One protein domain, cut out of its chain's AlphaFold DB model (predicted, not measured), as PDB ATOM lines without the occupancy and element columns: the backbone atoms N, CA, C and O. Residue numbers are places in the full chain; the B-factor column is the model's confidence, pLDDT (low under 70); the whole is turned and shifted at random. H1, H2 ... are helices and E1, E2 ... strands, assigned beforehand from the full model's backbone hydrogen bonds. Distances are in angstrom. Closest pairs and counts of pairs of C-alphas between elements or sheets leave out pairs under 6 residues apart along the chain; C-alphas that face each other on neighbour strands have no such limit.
ATOM      1  N   ASP A   3     -35.883 -36.017   1.066       86.44
ATOM      2  CA  ASP A   3     -35.557 -36.951   2.142       86.44
ATOM      3  C   ASP A   3     -34.036 -37.143   2.229       86.44
ATOM      4  O   ASP A   3     -33.325 -37.127   1.219       86.44
ATOM      5  N   ILE A   4     -33.529 -37.244   3.458       84.06
ATOM      6  CA  ILE A   4     -32.100 -37.390   3.733       84.06
ATOM      7  C   ILE A   4     -31.755 -38.875   3.733       84.06
ATOM      8  O   ILE A   4     -32.170 -39.624   4.618       84.06
ATOM      9  N   ASP A   5     -30.928 -39.273   2.774       82.94
ATOM     10  CA  ASP A   5     -30.403 -40.627   2.695       82.94
ATOM     11  C   ASP A   5     -29.158 -40.788   3.574       82.94
ATOM     12  O   ASP A   5     -28.279 -39.919   3.641       82.94
ATOM     13  N   SER A   6     -29.044 -41.955   4.213       79.19
ATOM     14  CA  SER A   6     -27.839 -42.320   4.961       79.19
ATOM     15  C   SER A   6     -26.603 -42.305   4.056       79.19
ATOM     16  O   SER A   6     -26.649 -42.716   2.898       79.19
ATOM     17  N   GLY A   7     -25.478 -41.835   4.596       76.19
ATOM     18  CA  GLY A   7     -24.200 -41.795   3.884       76.19
ATOM     19  C   GLY A   7     -24.075 -40.684   2.840       76.19
ATOM     20  O   GLY A   7     -23.043 -40.612   2.188       76.19
ATOM     21  N   SER A   8     -25.074 -39.808   2.688       82.69
ATOM     22  CA  SER A   8     -25.005 -38.629   1.814       82.69
ATOM     23  C   SER A   8     -24.778 -37.340   2.611       82.69
ATOM     24  O   SER A   8     -25.116 -37.252   3.794       82.69
ATOM     25  N   VAL A   9     -24.198 -36.332   1.956       86.88
ATOM     26  CA  VAL A   9     -24.053 -34.973   2.494       86.88
ATOM     27  C   VAL A   9     -24.940 -34.041   1.684       86.88
ATOM     28  O   VAL A   9     -24.877 -34.038   0.459       86.88
ATOM     29  N   TYR A  10     -25.732 -33.213   2.352       87.62
ATOM     30  CA  TYR A  10     -26.571 -32.210   1.711       87.62
ATOM     31  C   TYR A  10     -26.079 -30.816   2.069       87.62
ATOM     32  O   TYR A  10     -25.853 -30.517   3.240       87.62
ATOM     33  N   ILE A  11     -25.948 -29.957   1.062       86.94
ATOM     34  CA  ILE A  11     -25.716 -28.522   1.229       86.94
ATOM     35  C   ILE A  11     -26.976 -27.805   0.767       86.94
ATOM     36  O   ILE A  11     -27.414 -27.985  -0.369       86.94
ATOM     37  N   THR A  12     -27.576 -27.012   1.648       85.12
ATOM     38  CA  THR A  12     -28.844 -26.332   1.377       85.12
ATOM     39  C   THR A  12     -28.852 -24.916   1.936       85.12
ATOM     40  O   THR A  12     -28.211 -24.651   2.950       85.12
ATOM     41  N   ASN A  13     -29.598 -24.010   1.299       82.62
ATOM     42  CA  ASN A  13     -29.958 -22.715   1.888       82.62
ATOM     43  C   ASN A  13     -31.328 -22.725   2.590       82.62
ATOM     44  O   ASN A  13     -31.903 -21.672   2.865       82.62
ATOM     45  N   SER A  14     -31.887 -23.907   2.856       77.81
ATOM     46  CA  SER A  14     -33.142 -24.034   3.592       77.81
ATOM     47  C   SER A  14     -32.987 -23.637   5.063       77.81
ATOM     48  O   SER A  14     -32.056 -24.056   5.747       77.81
ATOM     49  N   THR A  15     -33.969 -22.894   5.576       74.50
ATOM     50  CA  THR A  15     -34.135 -22.606   7.009       74.50
ATOM     51  C   THR A  15     -34.898 -23.708   7.753       74.50
ATOM     52  O   THR A  15     -34.936 -23.717   8.981       74.50
ATOM     53  N   SER A  16     -35.515 -24.643   7.022       77.50
ATOM     54  CA  SER A  16     -36.397 -25.687   7.548       77.50
ATOM     55  C   SER A  16     -35.808 -27.065   7.270       77.50
ATOM     56  O   SER A  16     -36.206 -27.769   6.338       77.50
ATOM     57  N   VAL A  17     -34.835 -27.435   8.104       78.38
ATOM     58  CA  VAL A  17     -34.140 -28.721   8.024       78.38
ATOM     59  C   VAL A  17     -34.359 -29.533   9.296       78.38
ATOM     60  O   VAL A  17     -34.002 -29.109  10.404       78.38
ATOM     61  N   THR A  18     -34.929 -30.720   9.124       78.25
ATOM     62  CA  THR A  18     -35.098 -31.722  10.178       78.25
ATOM     63  C   THR A  18     -34.052 -32.829  10.036       78.25
ATOM     64  O   THR A  18     -33.274 -32.841   9.086       78.25
ATOM     65  N   THR A  19     -34.047 -33.777  10.970       74.25
ATOM     66  CA  THR A  19     -33.158 -34.948  10.940       74.25
ATOM     67  C   THR A  19     -33.403 -35.873   9.750       74.25
ATOM     68  O   THR A  19     -32.549 -36.704   9.455       74.25
ATOM     69  N   THR A  20     -34.568 -35.782   9.104       82.19
ATOM     70  CA  THR A  20     -34.975 -36.700   8.032       82.19
ATOM     71  C   THR A  20     -35.309 -35.993   6.727       82.19
ATOM     72  O   THR A  20     -35.301 -36.641   5.688       82.19
ATOM     73  N   THR A  21     -35.612 -34.691   6.753       84.81
ATOM     74  CA  THR A  21     -36.129 -33.979   5.576       84.81
ATOM     75  C   THR A  21     -35.636 -32.536   5.477       84.81
ATOM     76  O   THR A  21     -35.503 -31.821   6.477       84.81
ATOM     77  N   ILE A  22     -35.417 -32.085   4.239       84.69
ATOM     78  CA  ILE A  22     -35.129 -30.695   3.869       84.69
ATOM     79  C   ILE A  22     -36.354 -30.120   3.153       84.69
ATOM     80  O   ILE A  22     -36.840 -30.677   2.159       84.69
ATOM     81  N   THR A  23     -36.863 -28.989   3.644       85.69
ATOM     82  CA  THR A  23     -38.060 -28.346   3.083       85.69
ATOM     83  C   THR A  23     -37.731 -26.968   2.521       85.69
ATOM     84  O   THR A  23     -37.290 -26.082   3.245       85.69
ATOM     85  N   GLY A  24     -37.973 -26.777   1.220       81.81
ATOM     86  CA  GLY A  24     -37.670 -25.532   0.505       81.81
ATOM     87  C   GLY A  24     -36.174 -25.320   0.241       81.81
ATOM     88  O   GLY A  24     -35.347 -26.147   0.618       81.81
ATOM     89  N   GLY A  25     -35.846 -24.204  -0.416       82.62
ATOM     90  CA  GLY A  25     -34.473 -23.841  -0.780       82.62
ATOM     91  C   GLY A  25     -33.864 -24.682  -1.908       82.62
ATOM     92  O   GLY A  25     -34.416 -25.693  -2.345       82.62
ATOM     93  N   THR A  26     -32.696 -24.250  -2.374       85.56
ATOM     94  CA  THR A  26     -31.829 -25.007  -3.277       85.56
ATOM     95  C   THR A  26     -31.044 -26.015  -2.452       85.56
ATOM     96  O   THR A  26     -30.377 -25.643  -1.486       85.56
ATOM     97  N   THR A  27     -31.105 -27.289  -2.834       86.81
ATOM     98  CA  THR A  27     -30.466 -28.387  -2.102       86.81
ATOM     99  C   THR A  27     -29.597 -29.201  -3.040       86.81
ATOM    100  O   THR A  27     -30.054 -29.615  -4.099       86.81
ATOM    101  N   ILE A  28     -28.353 -29.446  -2.635       88.69
ATOM    102  CA  ILE A  28     -27.384 -30.231  -3.395       88.69
ATOM    103  C   ILE A  28     -26.934 -31.414  -2.562       88.69
ATOM    104  O   ILE A  28     -26.356 -31.240  -1.491       88.69
ATOM    105  N   ARG A  29     -27.193 -32.610  -3.088       88.19
ATOM    106  CA  ARG A  29     -26.672 -33.871  -2.571       88.19
ATOM    107  C   ARG A  29     -25.261 -34.095  -3.106       88.19
ATOM    108  O   ARG A  29     -25.022 -33.987  -4.306       88.19
ATOM    109  N   ILE A  30     -24.350 -34.428  -2.208       88.44
ATOM    110  CA  ILE A  30     -22.988 -34.871  -2.479       88.44
ATOM    111  C   ILE A  30     -22.891 -36.292  -1.947       88.44
ATOM    112  O   ILE A  30     -23.261 -36.539  -0.797       88.44
ATOM    113  N   THR A  31     -22.363 -37.206  -2.754       88.19
ATOM    114  CA  THR A  31     -22.003 -38.547  -2.291       88.19
ATOM    115  C   THR A  31     -20.566 -38.488  -1.769       88.19
ATOM    116  O   THR A  31     -19.631 -38.411  -2.575       88.19
ATOM    117  N   PRO A  32     -20.352 -38.403  -0.440       86.06
ATOM    118  CA  PRO A  32     -19.030 -38.220   0.133       86.06
ATOM    119  C   PRO A  32     -18.208 -39.505   0.018       86.06
ATOM    120  O   PRO A  32     -18.641 -40.587   0.402       86.06
ATOM    121  N   THR A  33     -16.972 -39.375  -0.443       87.81
ATOM    122  CA  THR A  33     -15.954 -40.425  -0.325       87.81
ATOM    123  C   THR A  33     -15.106 -40.229   0.925       87.81
ATOM    124  O   THR A  33     -14.584 -41.194   1.481       87.81
ATOM    125  N   LYS A  34     -14.973 -38.979   1.385       86.62
ATOM    126  CA  LYS A  34     -14.229 -38.618   2.589       86.62
ATOM    127  C   LYS A  34     -14.806 -37.356   3.228       86.62
ATOM    128  O   LYS A  34     -15.101 -36.382   2.533       86.62
ATOM    129  N   ILE A  35     -14.908 -37.365   4.554       83.94
ATOM    130  CA  ILE A  35     -15.256 -36.195   5.362       83.94
ATOM    131  C   ILE A  35     -14.146 -36.009   6.397       83.94
ATOM    132  O   ILE A  35     -13.908 -36.899   7.208       83.94
ATOM    133  N   ASP A  36     -13.470 -34.863   6.350       84.69
ATOM    134  CA  ASP A  36     -12.474 -34.463   7.344       84.69
ATOM    135  C   ASP A  36     -13.039 -33.303   8.167       84.69
ATOM    136  O   ASP A  36     -13.305 -32.226   7.629       84.69
ATOM    137  N   GLN A  37     -13.207 -33.510   9.471       80.88
ATOM    138  CA  GLN A  37     -13.660 -32.482  10.405       80.88
ATOM    139  C   GLN A  37     -12.521 -32.121  11.352       80.88
ATOM    140  O   GLN A  37     -11.935 -32.992  11.994       80.88
ATOM    141  N   ASN A  38     -12.200 -30.832  11.418       77.69
ATOM    142  CA  ASN A  38     -11.167 -30.311  12.294       77.69
ATOM    143  C   ASN A  38     -11.730 -29.197  13.176       77.69
ATOM    144  O   ASN A  38     -12.302 -28.216  12.686       77.69
ATOM    145  N   TYR A  39     -11.517 -29.353  14.475       71.69
ATOM    146  CA  TYR A  39     -11.804 -28.348  15.482       71.69
ATOM    147  C   TYR A  39     -10.478 -27.746  15.922       71.69
ATOM    148  O   TYR A  39      -9.635 -28.444  16.489       71.69
ATOM    149  N   ASP A  40     -10.284 -26.456  15.664       65.50
ATOM    150  CA  ASP A  40      -9.131 -25.770  16.229       65.50
ATOM    151  C   ASP A  40      -9.437 -25.479  17.702       65.50
ATOM    152  O   ASP A  40     -10.357 -24.723  18.035       65.50
ATOM    153  N   ASN A  41      -8.697 -26.120  18.605       54.91
ATOM    154  CA  ASN A  41      -8.833 -25.849  20.028       54.91
ATOM    155  C   ASN A  41      -8.299 -24.443  20.300       54.91
ATOM    156  O   ASN A  41      -7.121 -24.152  20.080       54.91
ATOM    157  N   LEU A  67      -4.744 -13.227  15.865       53.03
ATOM    158  CA  LEU A  67      -4.983 -13.540  14.461       53.03
ATOM    159  C   LEU A  67      -6.338 -14.239  14.373       53.03
ATOM    160  O   LEU A  67      -6.568 -15.196  15.099       53.03
ATOM    161  N   LYS A  68      -7.227 -13.784  13.483       54.44
ATOM    162  CA  LYS A  68      -8.530 -14.422  13.225       54.44
ATOM    163  C   LYS A  68      -8.364 -15.948  13.120       54.44
ATOM    164  O   LYS A  68      -7.767 -16.424  12.157       54.44
ATOM    165  N   ARG A  69      -8.872 -16.700  14.103       62.41
ATOM    166  CA  ARG A  69      -8.782 -18.170  14.131       62.41
ATOM    167  C   ARG A  69     -10.055 -18.813  13.600       62.41
ATOM    168  O   ARG A  69     -11.155 -18.293  13.796       62.41
ATOM    169  N   ILE A  70      -9.887 -19.939  12.916       67.31
ATOM    170  CA  ILE A  70     -10.979 -20.747  12.373       67.31
ATOM    171  C   ILE A  70     -11.530 -21.594  13.522       67.31
ATOM    172  O   ILE A  70     -10.771 -22.311  14.154       67.31
ATOM    173  N   LYS A  71     -12.832 -21.503  13.813       70.56
ATOM    174  CA  LYS A  71     -13.467 -22.253  14.913       70.56
ATOM    175  C   LYS A  71     -13.676 -23.718  14.539       70.56
ATOM    176  O   LYS A  71     -13.475 -24.620  15.345       70.56
ATOM    177  N   GLU A  72     -14.103 -23.937  13.305       75.31
ATOM    178  CA  GLU A  72     -14.393 -25.255  12.762       75.31
ATOM    179  C   GLU A  72     -14.111 -25.237  11.261       75.31
ATOM    180  O   GLU A  72     -14.489 -24.290  10.561       75.31
ATOM    181  N   ALA A  73     -13.434 -26.276  10.777       78.50
ATOM    182  CA  ALA A  73     -13.232 -26.516   9.359       78.50
ATOM    183  C   ALA A  73     -13.726 -27.917   9.002       78.50
ATOM    184  O   ALA A  73     -13.313 -28.904   9.613       78.50
ATOM    185  N   VAL A  74     -14.574 -28.003   7.982       82.50
ATOM    186  CA  VAL A  74     -15.050 -29.276   7.434       82.50
ATOM    187  C   VAL A  74     -14.671 -29.339   5.968       82.50
ATOM    188  O   VAL A  74     -15.018 -28.450   5.188       82.50
ATOM    189  N   SER A  75     -13.956 -30.391   5.582       87.00
ATOM    190  CA  SER A  75     -13.710 -30.703   4.182       87.00
ATOM    191  C   SER A  75     -14.544 -31.901   3.758       87.00
ATOM    192  O   SER A  75     -14.472 -32.967   4.365       87.00
ATOM    193  N   VAL A  76     -15.328 -31.713   2.699       86.62
ATOM    194  CA  VAL A  76     -16.136 -32.760   2.075       86.62
ATOM    195  C   VAL A  76     -15.543 -33.045   0.704       86.62
ATOM    196  O   VAL A  76     -15.501 -32.157  -0.151       86.62
ATOM    197  N   ALA A  77     -15.077 -34.274   0.499       88.44
ATOM    198  CA  ALA A  77     -14.666 -34.783  -0.801       88.44
ATOM    199  C   ALA A  77     -15.661 -35.854  -1.254       88.44
ATOM    200  O   ALA A  77     -16.044 -36.723  -0.469       88.44
ATOM    201  N   GLY A  78     -16.094 -35.784  -2.507       87.62
ATOM    202  CA  GLY A  78     -17.125 -36.667  -3.039       87.62
ATOM    203  C   GLY A  78     -17.363 -36.461  -4.525       87.62
ATOM    204  O   GLY A  78     -16.515 -35.910  -5.228       87.62
ATOM    205  N   PHE A  79     -18.525 -36.892  -5.002       87.88
ATOM    206  CA  PHE A  79     -18.938 -36.702  -6.388       87.88
ATOM    207  C   PHE A  79     -20.410 -36.295  -6.500       87.88
ATOM    208  O   PHE A  79     -21.220 -36.541  -5.602       87.88
ATOM    209  N   LEU A  80     -20.722 -35.623  -7.609       86.62
ATOM    210  CA  LEU A  80     -22.079 -35.322  -8.052       86.62
ATOM    211  C   LEU A  80     -22.431 -36.285  -9.187       86.62
ATOM    212  O   LEU A  80     -21.729 -36.294 -10.201       86.62
ATOM    213  N   GLU A  81     -23.500 -37.056  -9.007       78.94
ATOM    214  CA  GLU A  81     -24.045 -37.944 -10.038       78.94
ATOM    215  C   GLU A  81     -25.129 -37.237 -10.858       78.94
ATOM    216  O   GLU A  81     -25.897 -36.401 -10.350       78.94
ATOM    217  N   ASP A  82     -25.169 -37.594 -12.138       76.31
ATOM    218  CA  ASP A  82     -26.229 -37.231 -13.069       76.31
ATOM    219  C   ASP A  82     -27.452 -38.126 -12.805       76.31
ATOM    220  O   ASP A  82     -27.562 -39.229 -13.330       76.31
ATOM    221  N   GLU A  83     -28.338 -37.687 -11.908       67.38
ATOM    222  CA  GLU A  83     -29.553 -38.425 -11.538       67.38
ATOM    223  C   GLU A  83     -30.757 -37.909 -12.338       67.38
ATOM    224  O   GLU A  83     -30.836 -36.729 -12.698       67.38
ATOM    225  N   SER A  84     -31.763 -38.765 -12.552       58.00
ATOM    226  CA  SER A  84     -33.002 -38.361 -13.221       58.00
ATOM    227  C   SER A  84     -33.712 -37.249 -12.432       58.00
ATOM    228  O   SER A  84     -34.283 -37.496 -11.372       58.00
ATOM    229  N   GLY A  85     -33.681 -36.020 -12.950       70.25
ATOM    230  CA  GLY A  85     -34.340 -34.853 -12.354       70.25
ATOM    231  C   GLY A  85     -33.490 -33.586 -12.419       70.25
ATOM    232  O   GLY A  85     -34.009 -32.528 -12.760       70.25
ATOM    233  N   GLU A  86     -32.181 -33.698 -12.183       74.06
ATOM    234  CA  GLU A  86     -31.220 -32.601 -12.342       74.06
ATOM    235  C   GLU A  86     -29.834 -33.137 -12.704       74.06
ATOM    236  O   GLU A  86     -29.275 -33.971 -11.992       74.06
ATOM    237  N   SER A  87     -29.240 -32.575 -13.761       83.25
ATOM    238  CA  SER A  87     -27.900 -32.977 -14.188       83.25
ATOM    239  C   SER A  87     -26.816 -32.598 -13.179       83.25
ATOM    240  O   SER A  87     -26.920 -31.582 -12.478       83.25
ATOM    241  N   ALA A  88     -25.705 -33.340 -13.178       81.12
ATOM    242  CA  ALA A  88     -24.523 -33.006 -12.379       81.12
ATOM    243  C   ALA A  88     -24.015 -31.571 -12.653       81.12
ATOM    244  O   ALA A  88     -23.530 -30.885 -11.748       81.12
ATOM    245  N   PHE A  89     -24.185 -31.068 -13.882       82.50
ATOM    246  CA  PHE A  89     -23.834 -29.695 -14.256       82.50
ATOM    247  C   PHE A  89     -24.759 -28.650 -13.615       82.50
ATOM    248  O   PHE A  89     -24.294 -27.619 -13.110       82.50
ATOM    249  N   THR A  90     -26.066 -28.923 -13.591       84.50
ATOM    250  CA  THR A  90     -27.053 -28.087 -12.896       84.50
ATOM    251  C   THR A  90     -26.743 -28.046 -11.401       84.50
ATOM    252  O   THR A  90     -26.632 -26.960 -10.830       84.50
ATOM    253  N   LYS A  91     -26.468 -29.208 -10.790       84.56
ATOM    254  CA  LYS A  91     -26.091 -29.318  -9.374       84.56
ATOM    255  C   LYS A  91     -24.819 -28.520  -9.052       84.56
ATOM    256  O   LYS A  91     -24.784 -27.753  -8.089       84.56
ATOM    257  N   LYS A  92     -23.789 -28.616  -9.901       86.50
ATOM    258  CA  LYS A  92     -22.567 -27.795  -9.810       86.50
ATOM    259  C   LYS A  92     -22.870 -26.295  -9.868       86.50
ATOM    260  O   LYS A  92     -22.311 -25.529  -9.085       86.50
ATOM    261  N   THR A  93     -23.738 -25.867 -10.782       85.94
ATOM    262  CA  THR A  93     -24.114 -24.451 -10.937       85.94
ATOM    263  C   THR A  93     -24.859 -23.938  -9.708       85.94
ATOM    264  O   THR A  93     -24.517 -22.886  -9.173       85.94
ATOM    265  N   ASN A  94     -25.815 -24.715  -9.203       86.38
ATOM    266  CA  ASN A  94     -26.539 -24.417  -7.974       86.38
ATOM    267  C   ASN A  94     -25.591 -24.296  -6.775       86.38
ATOM    268  O   ASN A  94     -25.686 -23.342  -6.009       86.38
ATOM    269  N   LEU A  95     -24.620 -25.200  -6.656       85.69
ATOM    270  CA  LEU A  95     -23.619 -25.157  -5.594       85.69
ATOM    271  C   LEU A  95     -22.686 -23.937  -5.695       85.69
ATOM    272  O   LEU A  95     -22.367 -23.309  -4.686       85.69
ATOM    273  N   LEU A  96     -22.276 -23.565  -6.909       85.94
ATOM    274  CA  LEU A  96     -21.527 -22.330  -7.149       85.94
ATOM    275  C   LEU A  96     -22.347 -21.093  -6.768       85.94
ATOM    276  O   LEU A  96     -21.802 -20.162  -6.178       85.94
ATOM    277  N   ASN A  97     -23.643 -21.083  -7.082       82.75
ATOM    278  CA  ASN A  97     -24.546 -19.994  -6.720       82.75
ATOM    279  C   ASN A  97     -24.742 -19.906  -5.203       82.75
ATOM    280  O   ASN A  97     -24.682 -18.809  -4.657       82.75
ATOM    281  N   LEU A  98     -24.884 -21.045  -4.518       81.00
ATOM    282  CA  LEU A  98     -24.931 -21.127  -3.056       81.00
ATOM    283  C   LEU A  98     -23.656 -20.550  -2.421       81.00
ATOM    284  O   LEU A  98     -23.735 -19.759  -1.485       81.00
ATOM    285  N   GLY A  99     -22.483 -20.879  -2.969       74.06
ATOM    286  CA  GLY A  99     -21.207 -20.341  -2.493       74.06
ATOM    287  C   GLY A  99     -20.993 -18.850  -2.768       74.06
ATOM    288  O   GLY A  99     -20.323 -18.184  -1.985       74.06
ATOM    289  N   LYS A 100     -21.533 -18.319  -3.874       73.56
ATOM    290  CA  LYS A 100     -21.344 -16.917  -4.293       73.56
ATOM    291  C   LYS A 100     -22.356 -15.951  -3.685       73.56
ATOM    292  O   LYS A 100     -21.979 -14.837  -3.342       73.56
ATOM    293  N   ASN A 101     -23.620 -16.359  -3.592       69.31
ATOM    294  CA  ASN A 101     -24.721 -15.471  -3.216       69.31
ATOM    295  C   ASN A 101     -25.009 -15.473  -1.707       69.31
ATOM    296  O   ASN A 101     -25.767 -14.628  -1.250       69.31
ATOM    297  N   GLY A 102     -24.355 -16.351  -0.935       57.84
ATOM    298  CA  GLY A 102     -24.126 -16.131   0.495       57.84
ATOM    299  C   GLY A 102     -25.366 -16.132   1.392       57.84
ATOM    300  O   GLY A 102     -25.376 -15.412   2.387       57.84
ATOM    301  N   ASP A 103     -26.379 -16.941   1.080       59.16
ATOM    302  CA  ASP A 103     -27.440 -17.239   2.049       59.16
ATOM    303  C   ASP A 103     -26.932 -18.157   3.176       59.16
ATOM    304  O   ASP A 103     -25.840 -18.724   3.117       59.16
ATOM    305  N   ALA A 104     -27.754 -18.321   4.215       65.06
ATOM    306  CA  ALA A 104     -27.558 -19.282   5.294       65.06
ATOM    307  C   ALA A 104     -27.283 -20.702   4.763       65.06
ATOM    308  O   ALA A 104     -28.212 -21.415   4.397       65.06
ATOM    309  N   LEU A 105     -26.019 -21.129   4.733       74.06
ATOM    310  CA  LEU A 105     -25.652 -22.479   4.314       74.06
ATOM    311  C   LEU A 105     -25.802 -23.456   5.477       74.06
ATOM    312  O   LEU A 105     -25.056 -23.402   6.454       74.06
ATOM    313  N   THR A 106     -26.728 -24.394   5.328       76.81
ATOM    314  CA  THR A 106     -26.856 -25.552   6.207       76.81
ATOM    315  C   THR A 106     -26.206 -26.752   5.540       76.81
ATOM    316  O   THR A 106     -26.482 -27.046   4.373       76.81
ATOM    317  N   ILE A 107     -25.373 -27.469   6.295       79.75
ATOM    318  CA  ILE A 107     -24.880 -28.778   5.879       79.75
ATOM    319  C   ILE A 107     -25.508 -29.856   6.741       79.75
ATOM    320  O   ILE A 107     -25.627 -29.734   7.955       79.75
ATOM    321  N   VAL A 108     -25.933 -30.923   6.085       78.81
ATOM    322  CA  VAL A 108     -26.542 -32.075   6.732       78.81
ATOM    323  C   VAL A 108     -25.776 -33.313   6.323       78.81
ATOM    324  O   VAL A 108     -25.574 -33.542   5.134       78.81
ATOM    325  N   TRP A 109     -25.358 -34.115   7.294       76.19
ATOM    326  CA  TRP A 109     -24.804 -35.439   7.048       76.19
ATOM    327  C   TRP A 109     -25.292 -36.410   8.123       76.19
ATOM    328  O   TRP A 109     -25.337 -36.071   9.304       76.19
ATOM    329  N   GLY A 110     -25.660 -37.623   7.706       64.56
ATOM    330  CA  GLY A 110     -26.188 -38.659   8.598       64.56
ATOM    331  C   GLY A 110     -27.650 -38.461   9.027       64.56
ATOM    332  O   GLY A 110     -28.298 -37.476   8.682       64.56
ATOM    333  N   LEU A 111     -28.167 -39.437   9.781       64.75
ATOM    334  CA  LEU A 111     -29.504 -39.426  10.384       64.75
ATOM    335  C   LEU A 111     -29.379 -39.127  11.891       64.75
ATOM    336  O   LEU A 111     -28.552 -39.741  12.566       64.75
ATOM    337  N   GLY A 112     -30.200 -38.217  12.431       61.16
ATOM    338  CA  GLY A 112     -30.252 -37.901  13.873       61.16
ATOM    339  C   GLY A 112     -29.421 -36.680  14.302       61.16
ATOM    340  O   GLY A 112     -29.326 -35.703  13.563       61.16
ATOM    341  N   ASP A 113     -28.823 -36.725  15.499       50.88
ATOM    342  CA  ASP A 113     -28.087 -35.601  16.125       50.88
ATOM    343  C   ASP A 113     -26.750 -35.246  15.443       50.88
ATOM    344  O   ASP A 113     -26.074 -34.298  15.834       50.88
ATOM    345  N   TYR A 114     -26.362 -35.978  14.397       49.84
ATOM    346  CA  TYR A 114     -25.147 -35.713  13.617       49.84
ATOM    347  C   TYR A 114     -25.312 -34.579  12.594       49.84
ATOM    348  O   TYR A 114     -24.367 -34.224  11.887       49.84
ATOM    349  N   GLN A 115     -26.497 -33.969  12.532       55.66
ATOM    350  CA  GLN A 115     -26.744 -32.797  11.712       55.66
ATOM    351  C   GLN A 115     -26.001 -31.578  12.271       55.66
ATOM    352  O   GLN A 115     -26.410 -30.970  13.261       55.66
ATOM    353  N   THR A 116     -24.967 -31.133  11.564       57.38
ATOM    354  CA  THR A 116     -24.312 -29.872  11.905       57.38
ATOM    355  C   THR A 116     -25.093 -28.701  11.318       57.38
ATOM    356  O   THR A 116     -24.855 -28.226  10.211       57.38
ATOM    357  N   LYS A 117     -26.066 -28.217  12.094       55.62
ATOM    358  CA  LYS A 117     -26.789 -26.982  11.786       55.62
ATOM    359  C   LYS A 117     -25.868 -25.797  12.030       55.62
ATOM    360  O   LYS A 117     -25.688 -25.355  13.164       55.62
ATOM    361  N   TRP A 118     -25.292 -25.265  10.966       63.69
ATOM    362  CA  TRP A 118     -24.623 -23.980  11.046       63.69
ATOM    363  C   TRP A 118     -25.646 -22.854  10.866       63.69
ATOM    364  O   TRP A 118     -26.457 -22.880   9.944       63.69
ATOM    365  N   ALA A 119     -25.668 -21.918  11.817       49.72
ATOM    366  CA  ALA A 119     -26.708 -20.897  11.916       49.72
ATOM    367  C   ALA A 119     -26.718 -19.945  10.711       49.72
ATOM    368  O   ALA A 119     -25.691 -19.698  10.074       49.72
ATOM    369  N   SER A 120     -27.896 -19.383  10.428       47.41
ATOM    370  CA  SER A 120     -28.065 -18.391   9.374       47.41
ATOM    371  C   SER A 120     -27.229 -17.149   9.634       47.41
ATOM    372  O   SER A 120     -27.259 -16.598  10.734       47.41
ATOM    373  N   ASN A 121     -26.573 -16.653   8.588       47.34
ATOM    374  CA  ASN A 121     -25.987 -15.320   8.575       47.34
ATOM    375  C   ASN A 121     -27.115 -14.277   8.446       47.34
ATOM    376  O   ASN A 121     -27.288 -13.661   7.401       47.34
ATOM    377  N   THR A 122     -27.967 -14.147   9.468       45.38
ATOM    378  CA  THR A 122     -29.056 -13.149   9.486       45.38
ATOM    379  C   THR A 122     -28.539 -11.733   9.712       45.38
ATOM    380  O   THR A 122     -29.273 -10.779   9.481       45.38
ATOM    381  N   ASP A 123     -27.281 -11.591  10.133       45.06
ATOM    382  CA  ASP A 123     -26.613 -10.309  10.297       45.06
ATOM    383  C   ASP A 123     -25.172 -10.397   9.753       45.06
ATOM    384  O   ASP A 123     -24.316 -11.006  10.399       45.06
ATOM    385  N   PRO A 124     -24.865  -9.783   8.593       44.53
ATOM    386  CA  PRO A 124     -23.529  -9.806   7.996       44.53
ATOM    387  C   PRO A 124     -22.449  -9.127   8.860       44.53
ATOM    388  O   PRO A 124     -21.268  -9.222   8.528       44.53
ATOM    389  N   SER A 125     -22.821  -8.444   9.953       44.56
ATOM    390  CA  SER A 125     -21.880  -7.876  10.925       44.56
ATOM    391  C   SER A 125     -21.407  -8.881  11.987       44.56
ATOM    392  O   SER A 125     -20.363  -8.673  12.614       44.56
ATOM    393  N   VAL A 126     -22.116 -10.002  12.154       49.47
ATOM    394  CA  VAL A 126     -21.787 -11.054  13.119       49.47
ATOM    395  C   VAL A 126     -21.241 -12.244  12.333       49.47
ATOM    396  O   VAL A 126     -21.998 -12.971  11.701       49.47
ATOM    397  N   ASN A 127     -19.916 -12.450  12.351       50.44
ATOM    398  CA  ASN A 127     -19.177 -13.512  11.634       50.44
ATOM    399  C   ASN A 127     -19.508 -14.952  12.116       50.44
ATOM    400  O   ASN A 127     -18.617 -15.752  12.392       50.44
ATOM    401  N   THR A 128     -20.789 -15.287  12.237       54.34
ATOM    402  CA  THR A 128     -21.327 -16.542  12.782       54.34
ATOM    403  C   THR A 128     -21.704 -17.550  11.694       54.34
ATOM    404  O   THR A 128     -21.984 -18.708  12.010       54.34
ATOM    405  N   GLY A 129     -21.669 -17.136  10.422       59.28
ATOM    406  CA  GLY A 129     -21.998 -17.966   9.266       59.28
ATOM    407  C   GLY A 129     -20.882 -18.919   8.823       59.28
ATOM    408  O   GLY A 129     -19.729 -18.838   9.254       59.28
ATOM    409  N   VAL A 130     -21.251 -19.829   7.923       65.81
ATOM    410  CA  VAL A 130     -20.324 -20.741   7.243       65.81
ATOM    411  C   VAL A 130     -19.986 -20.205   5.882       65.81
ATOM    412  O   VAL A 130     -20.865 -19.831   5.108       65.81
ATOM    413  N   PHE A 131     -18.701 -20.251   5.574       70.56
ATOM    414  CA  PHE A 131     -18.183 -19.795   4.304       70.56
ATOM    415  C   PHE A 131     -17.533 -20.960   3.580       70.56
ATOM    416  O   PHE A 131     -16.755 -21.728   4.152       70.56
ATOM    417  N   ILE A 132     -17.831 -21.076   2.290       76.06
ATOM    418  CA  ILE A 132     -17.065 -21.939   1.402       76.06
ATOM    419  C   ILE A 132     -15.710 -21.262   1.197       76.06
ATOM    420  O   ILE A 132     -15.589 -20.304   0.438       76.06
ATOM    421  N   SER A 133     -14.684 -21.752   1.890       77.62
ATOM    422  CA  SER A 133     -13.324 -21.221   1.774       77.62
ATOM    423  C   SER A 133     -12.680 -21.619   0.454       77.62
ATOM    424  O   SER A 133     -11.917 -20.847  -0.123       77.62
ATOM    425  N   LYS A 134     -12.931 -22.850   0.005       81.25
ATOM    426  CA  LYS A 134     -12.373 -23.384  -1.234       81.25
ATOM    427  C   LYS A 134     -13.323 -24.413  -1.818       81.25
ATOM    428  O   LYS A 134     -13.889 -25.230  -1.099       81.25
ATOM    429  N   MET A 135     -13.455 -24.387  -3.136       84.50
ATOM    430  CA  MET A 135     -14.194 -25.377  -3.901       84.50
ATOM    431  C   MET A 135     -13.352 -25.762  -5.109       84.50
ATOM    432  O   MET A 135     -12.811 -24.900  -5.801       84.50
ATOM    433  N   THR A 136     -13.178 -27.055  -5.336       86.50
ATOM    434  CA  THR A 136     -12.430 -27.596  -6.469       86.50
ATOM    435  C   THR A 136     -13.289 -28.646  -7.141       86.50
ATOM    436  O   THR A 136     -13.798 -29.550  -6.484       86.50
ATOM    437  N   PHE A 137     -13.460 -28.496  -8.448       85.19
ATOM    438  CA  PHE A 137     -14.159 -29.459  -9.282       85.19
ATOM    439  C   PHE A 137     -13.140 -30.133 -10.182       85.19
ATOM    440  O   PHE A 137     -12.338 -29.456 -10.828       85.19
ATOM    441  N   THR A 138     -13.212 -31.449 -10.255       83.56
ATOM    442  CA  THR A 138     -12.472 -32.240 -11.224       83.56
ATOM    443  C   THR A 138     -13.494 -33.042 -12.003       83.56
ATOM    444  O   THR A 138     -14.166 -33.916 -11.469       83.56
ATOM    445  N   GLU A 139     -13.665 -32.687 -13.269       72.44
ATOM    446  CA  GLU A 139     -14.492 -33.470 -14.173       72.44
ATOM    447  C   GLU A 139     -13.630 -34.614 -14.694       72.44
ATOM    448  O   GLU A 139     -12.621 -34.391 -15.366       72.44
ATOM    449  N   THR A 140     -13.997 -35.843 -14.347       63.66
ATOM    450  CA  THR A 140     -13.447 -36.997 -15.043       63.66
ATOM    451  C   THR A 140     -14.157 -37.048 -16.382       63.66
ATOM    452  O   THR A 140     -15.358 -37.304 -16.440       63.66
ATOM    453  N   ALA A 141     -13.437 -36.742 -17.459       49.19
ATOM    454  CA  ALA A 141     -13.999 -36.844 -18.792       49.19
ATOM    455  C   ALA A 141     -14.476 -38.285 -19.023       49.19
ATOM    456  O   ALA A 141     -13.668 -39.214 -19.054       49.19
ATOM    457  N   GLY A 142     -15.786 -38.463 -19.200       48.78
ATOM    458  CA  GLY A 142     -16.285 -39.609 -19.948       48.78
ATOM    459  C   GLY A 142     -15.639 -39.551 -21.329       48.78
ATOM    460  O   GLY A 142     -15.634 -38.479 -21.930       48.78
ATOM    461  N   LEU A 143     -15.003 -40.652 -21.739       42.53
ATOM    462  CA  LEU A 143     -14.291 -40.869 -23.008       42.53
ATOM    463  C   LEU A 143     -14.389 -39.688 -23.999       42.53
ATOM    464  O   LEU A 143     -15.402 -39.500 -24.670       42.53
ATOM    465  N   PHE A 144     -13.319 -38.894 -24.108       37.16
ATOM    466  CA  PHE A 144     -13.171 -37.936 -25.204       37.16
ATOM    467  C   PHE A 144     -13.252 -38.693 -26.539       37.16
ATOM    468  O   PHE A 144     -12.378 -39.510 -26.818       37.16
ATOM    469  N   GLY A 145     -14.253 -38.398 -27.376       39.44
ATOM    470  CA  GLY A 145     -14.210 -38.778 -28.793       39.44
ATOM    471  C   GLY A 145     -15.485 -39.301 -29.448       39.44
ATOM    472  O   GLY A 145     -15.457 -39.488 -30.660       39.44
ATOM    473  N   GLU A 146     -16.596 -39.496 -28.741       39.38
ATOM    474  CA  GLU A 146     -17.824 -39.965 -29.391       39.38
ATOM    475  C   GLU A 146     -18.943 -38.941 -29.218       39.38
ATOM    476  O   GLU A 146     -19.286 -38.518 -28.114       39.38
ATOM    477  N   GLN A 153     -27.559 -40.704 -22.256       57.38
ATOM    478  CA  GLN A 153     -26.165 -40.259 -22.252       57.38
ATOM    479  C   GLN A 153     -25.388 -40.981 -21.136       57.38
ATOM    480  O   GLN A 153     -25.975 -41.274 -20.094       57.38
ATOM    481  N   PRO A 154     -24.086 -41.269 -21.325       55.22
ATOM    482  CA  PRO A 154     -23.277 -41.882 -20.281       55.22
ATOM    483  C   PRO A 154     -23.207 -40.972 -19.053       55.22
ATOM    484  O   PRO A 154     -23.009 -39.760 -19.179       55.22
ATOM    485  N   GLU A 155     -23.348 -41.579 -17.876       58.06
ATOM    486  CA  GLU A 155     -23.311 -40.900 -16.583       58.06
ATOM    487  C   GLU A 155     -21.998 -40.122 -16.425       58.06
ATOM    488  O   GLU A 155     -20.896 -40.667 -16.562       58.06
ATOM    489  N   ARG A 156     -22.109 -38.815 -16.165       65.25
ATOM    490  CA  ARG A 156     -20.957 -37.954 -15.888       65.25
ATOM    491  C   ARG A 156     -20.825 -37.748 -14.392       65.25
ATOM    492  O   ARG A 156     -21.661 -37.091 -13.778       65.25
ATOM    493  N   ASN A 157     -19.712 -38.220 -13.841       70.69
ATOM    494  CA  ASN A 157     -19.369 -37.979 -12.446       70.69
ATOM    495  C   ASN A 157     -18.437 -36.772 -12.336       70.69
ATOM    496  O   ASN A 157     -17.336 -36.750 -12.893       70.69
ATOM    497  N   ILE A 158     -18.880 -35.757 -11.594       81.12
ATOM    498  CA  ILE A 158     -18.052 -34.594 -11.271       81.12
ATOM    499  C   ILE A 158     -17.497 -34.806  -9.870       81.12
ATOM    500  O   ILE A 158     -18.236 -34.700  -8.889       81.12
ATOM    501  N   ALA A 159     -16.198 -35.086  -9.767       84.81
ATOM    502  CA  ALA A 159     -15.520 -35.121  -8.482       84.81
ATOM    503  C   ALA A 159     -15.436 -33.702  -7.910       84.81
ATOM    504  O   ALA A 159     -15.170 -32.723  -8.620       84.81
ATOM    505  N   ILE A 160     -15.673 -33.586  -6.610       85.75
ATOM    506  CA  ILE A 160     -15.719 -32.314  -5.911       85.75
ATOM    507  C   ILE A 160     -14.994 -32.398  -4.574       85.75
ATOM    508  O   ILE A 160     -15.132 -33.362  -3.825       85.75
ATOM    509  N   GLN A 161     -14.247 -31.345  -4.267       87.50
ATOM    510  CA  GLN A 161     -13.706 -31.092  -2.943       87.50
ATOM    511  C   GLN A 161     -14.147 -29.707  -2.481       87.50
ATOM    512  O   GLN A 161     -13.886 -28.701  -3.146       87.50
ATOM    513  N   ILE A 162     -14.804 -29.652  -1.329       85.81
ATOM    514  CA  ILE A 162     -15.254 -28.418  -0.693       85.81
ATOM    515  C   ILE A 162     -14.571 -28.308   0.663       85.81
ATOM    516  O   ILE A 162     -14.478 -29.286   1.402       85.81
ATOM    517  N   GLN A 163     -14.097 -27.114   0.990       85.38
ATOM    518  CA  GLN A 163     -13.646 -26.748   2.323       85.38
ATOM    519  C   GLN A 163     -14.545 -25.639   2.856       85.38
ATOM    520  O   GLN A 163     -14.640 -24.560   2.266       85.38
ATOM    521  N   LEU A 164     -15.183 -25.919   3.982       79.94
ATOM    522  CA  LEU A 164     -16.089 -25.028   4.683       79.94
ATOM    523  C   LEU A 164     -15.424 -24.589   5.972       79.94
ATOM    524  O   LEU A 164     -14.826 -25.405   6.672       79.94
ATOM    525  N   VAL A 165     -15.508 -23.298   6.262       76.00
ATOM    526  CA  VAL A 165     -14.908 -22.706   7.455       76.00
ATOM    527  C   VAL A 165     -15.943 -21.877   8.192       76.00
ATOM    528  O   VAL A 165     -16.710 -21.127   7.582       76.00
ATOM    529  N   ARG A 166     -15.933 -21.996   9.517       71.31
ATOM    530  CA  ARG A 166     -16.700 -21.141  10.418       71.31
ATOM    531  C   ARG A 166     -15.751 -20.263  11.231       71.31
ATOM    532  O   ARG A 166     -14.792 -20.751  11.834       71.31
ATOM    533  N   GLY A 167     -16.026 -18.959  11.229       64.75
ATOM    534  CA  GLY A 167     -15.311 -17.970  12.036       64.75
ATOM    535  C   GLY A 167     -15.737 -17.975  13.509       64.75
ATOM    536  O   GLY A 167     -16.705 -18.629  13.894       64.75
ATOM    537  N   LYS A 168     -14.985 -17.258  14.348       56.72
ATOM    538  CA  LYS A 168     -15.293 -17.061  15.772       56.72
ATOM    539  C   LYS A 168     -16.608 -16.280  15.959       56.72
ATOM    540  O   LYS A 168     -16.818 -15.268  15.294       56.72
TER     541      LYS A 168
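Overview. This is residues 3 to 41, 67 to 146 and 153 to 168 of the 170 residues of an uncharacterized protein of Nanoarchaeota archaeon (UniProt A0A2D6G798). A twisted sheet of six strands bends over one helix, H1, which packs on one of its faces. The long strands E4, E7 and E6 run side by side, and E3 bends sharply between E4 and the short strands E1 and E5, while E2 lies off the sheet. The 135 printed residues hold seven named strands and one named helix, along the chain E1 E2 E3 E4 H1 E5 E6 E7; the sheet's order is E5 E1 E3 E4 E7 E6, antiparallel throughout. The class is mixed, helices and strands, in two layers, with H1 on one face of the sheet. The whole is compact, with a radius of gyration of the C-alphas of 15.4 A, and elongated, spanning 52 by 33 by 25 A.

Arrangement. E1, residues 9 to 12, is the antiparallel neighbour of E3, residues 27 to 39, with N 11 and O 28 2.9 A apart, within hydrogen-bond range. E2, residues 21 to 23, pairs with no named strand; it and E3 meet only through their link. E3 bends by 97 degrees at residue 33; its pairing is staggered, with E1 over residues 27 to 30 and with E4, residues 70 to 80, over residues 31 to 39. Between E3 and E4, antiparallel, N 36 and O 75 are 2.9 A apart. H1, residues 88 to 101, is on the sheet at a height over the sheet of 7.9 A. It lies over E3, slantwise at 36 degrees on the local plane; their closest C-alphas, those of Ile 28 and Lys 91, are 6.2 A apart. In H1 every O i to N i+4 pair is within hydrogen-bond range. E5, residues 106 to 109, is an edge strand antiparallel to E1, with N 10 and O 108 2.8 A apart. E6, residues 130 to 139, is the other edge strand and bends by 55 degrees at residue 133. E7, residues 158 to 167, is antiparallel to both E4, with N 76 and O 162 2.9 A apart, and E6, with N 161 and O 136 2.9 A apart.

Along the chain. E1 begins at C-alpha 9, (-24.053, -34.973, 2.494). From first to last C-alpha E3 measures 25.6 A, E4 27.4 A, H1 19.8 A, E6 25.6 A and E7 28.8 A. E7 ends at C-alpha 167, (-15.311, -17.970, 12.036).

Size, cuts and confidence. The two C-alphas farthest apart, those of Leu 67 and Glu 146, are 52.8 A apart. Residues 42 to 66 and 147 to 152 are not printed, with C-alpha gaps of 14.0 A and 11.0 A across the cuts. The link from E5 to E6, residues 110 to 129, is long. The mean pLDDT of the printed part is 72.6; 46 residues are under 70, among them residues 110 to 130 and 140 to 146.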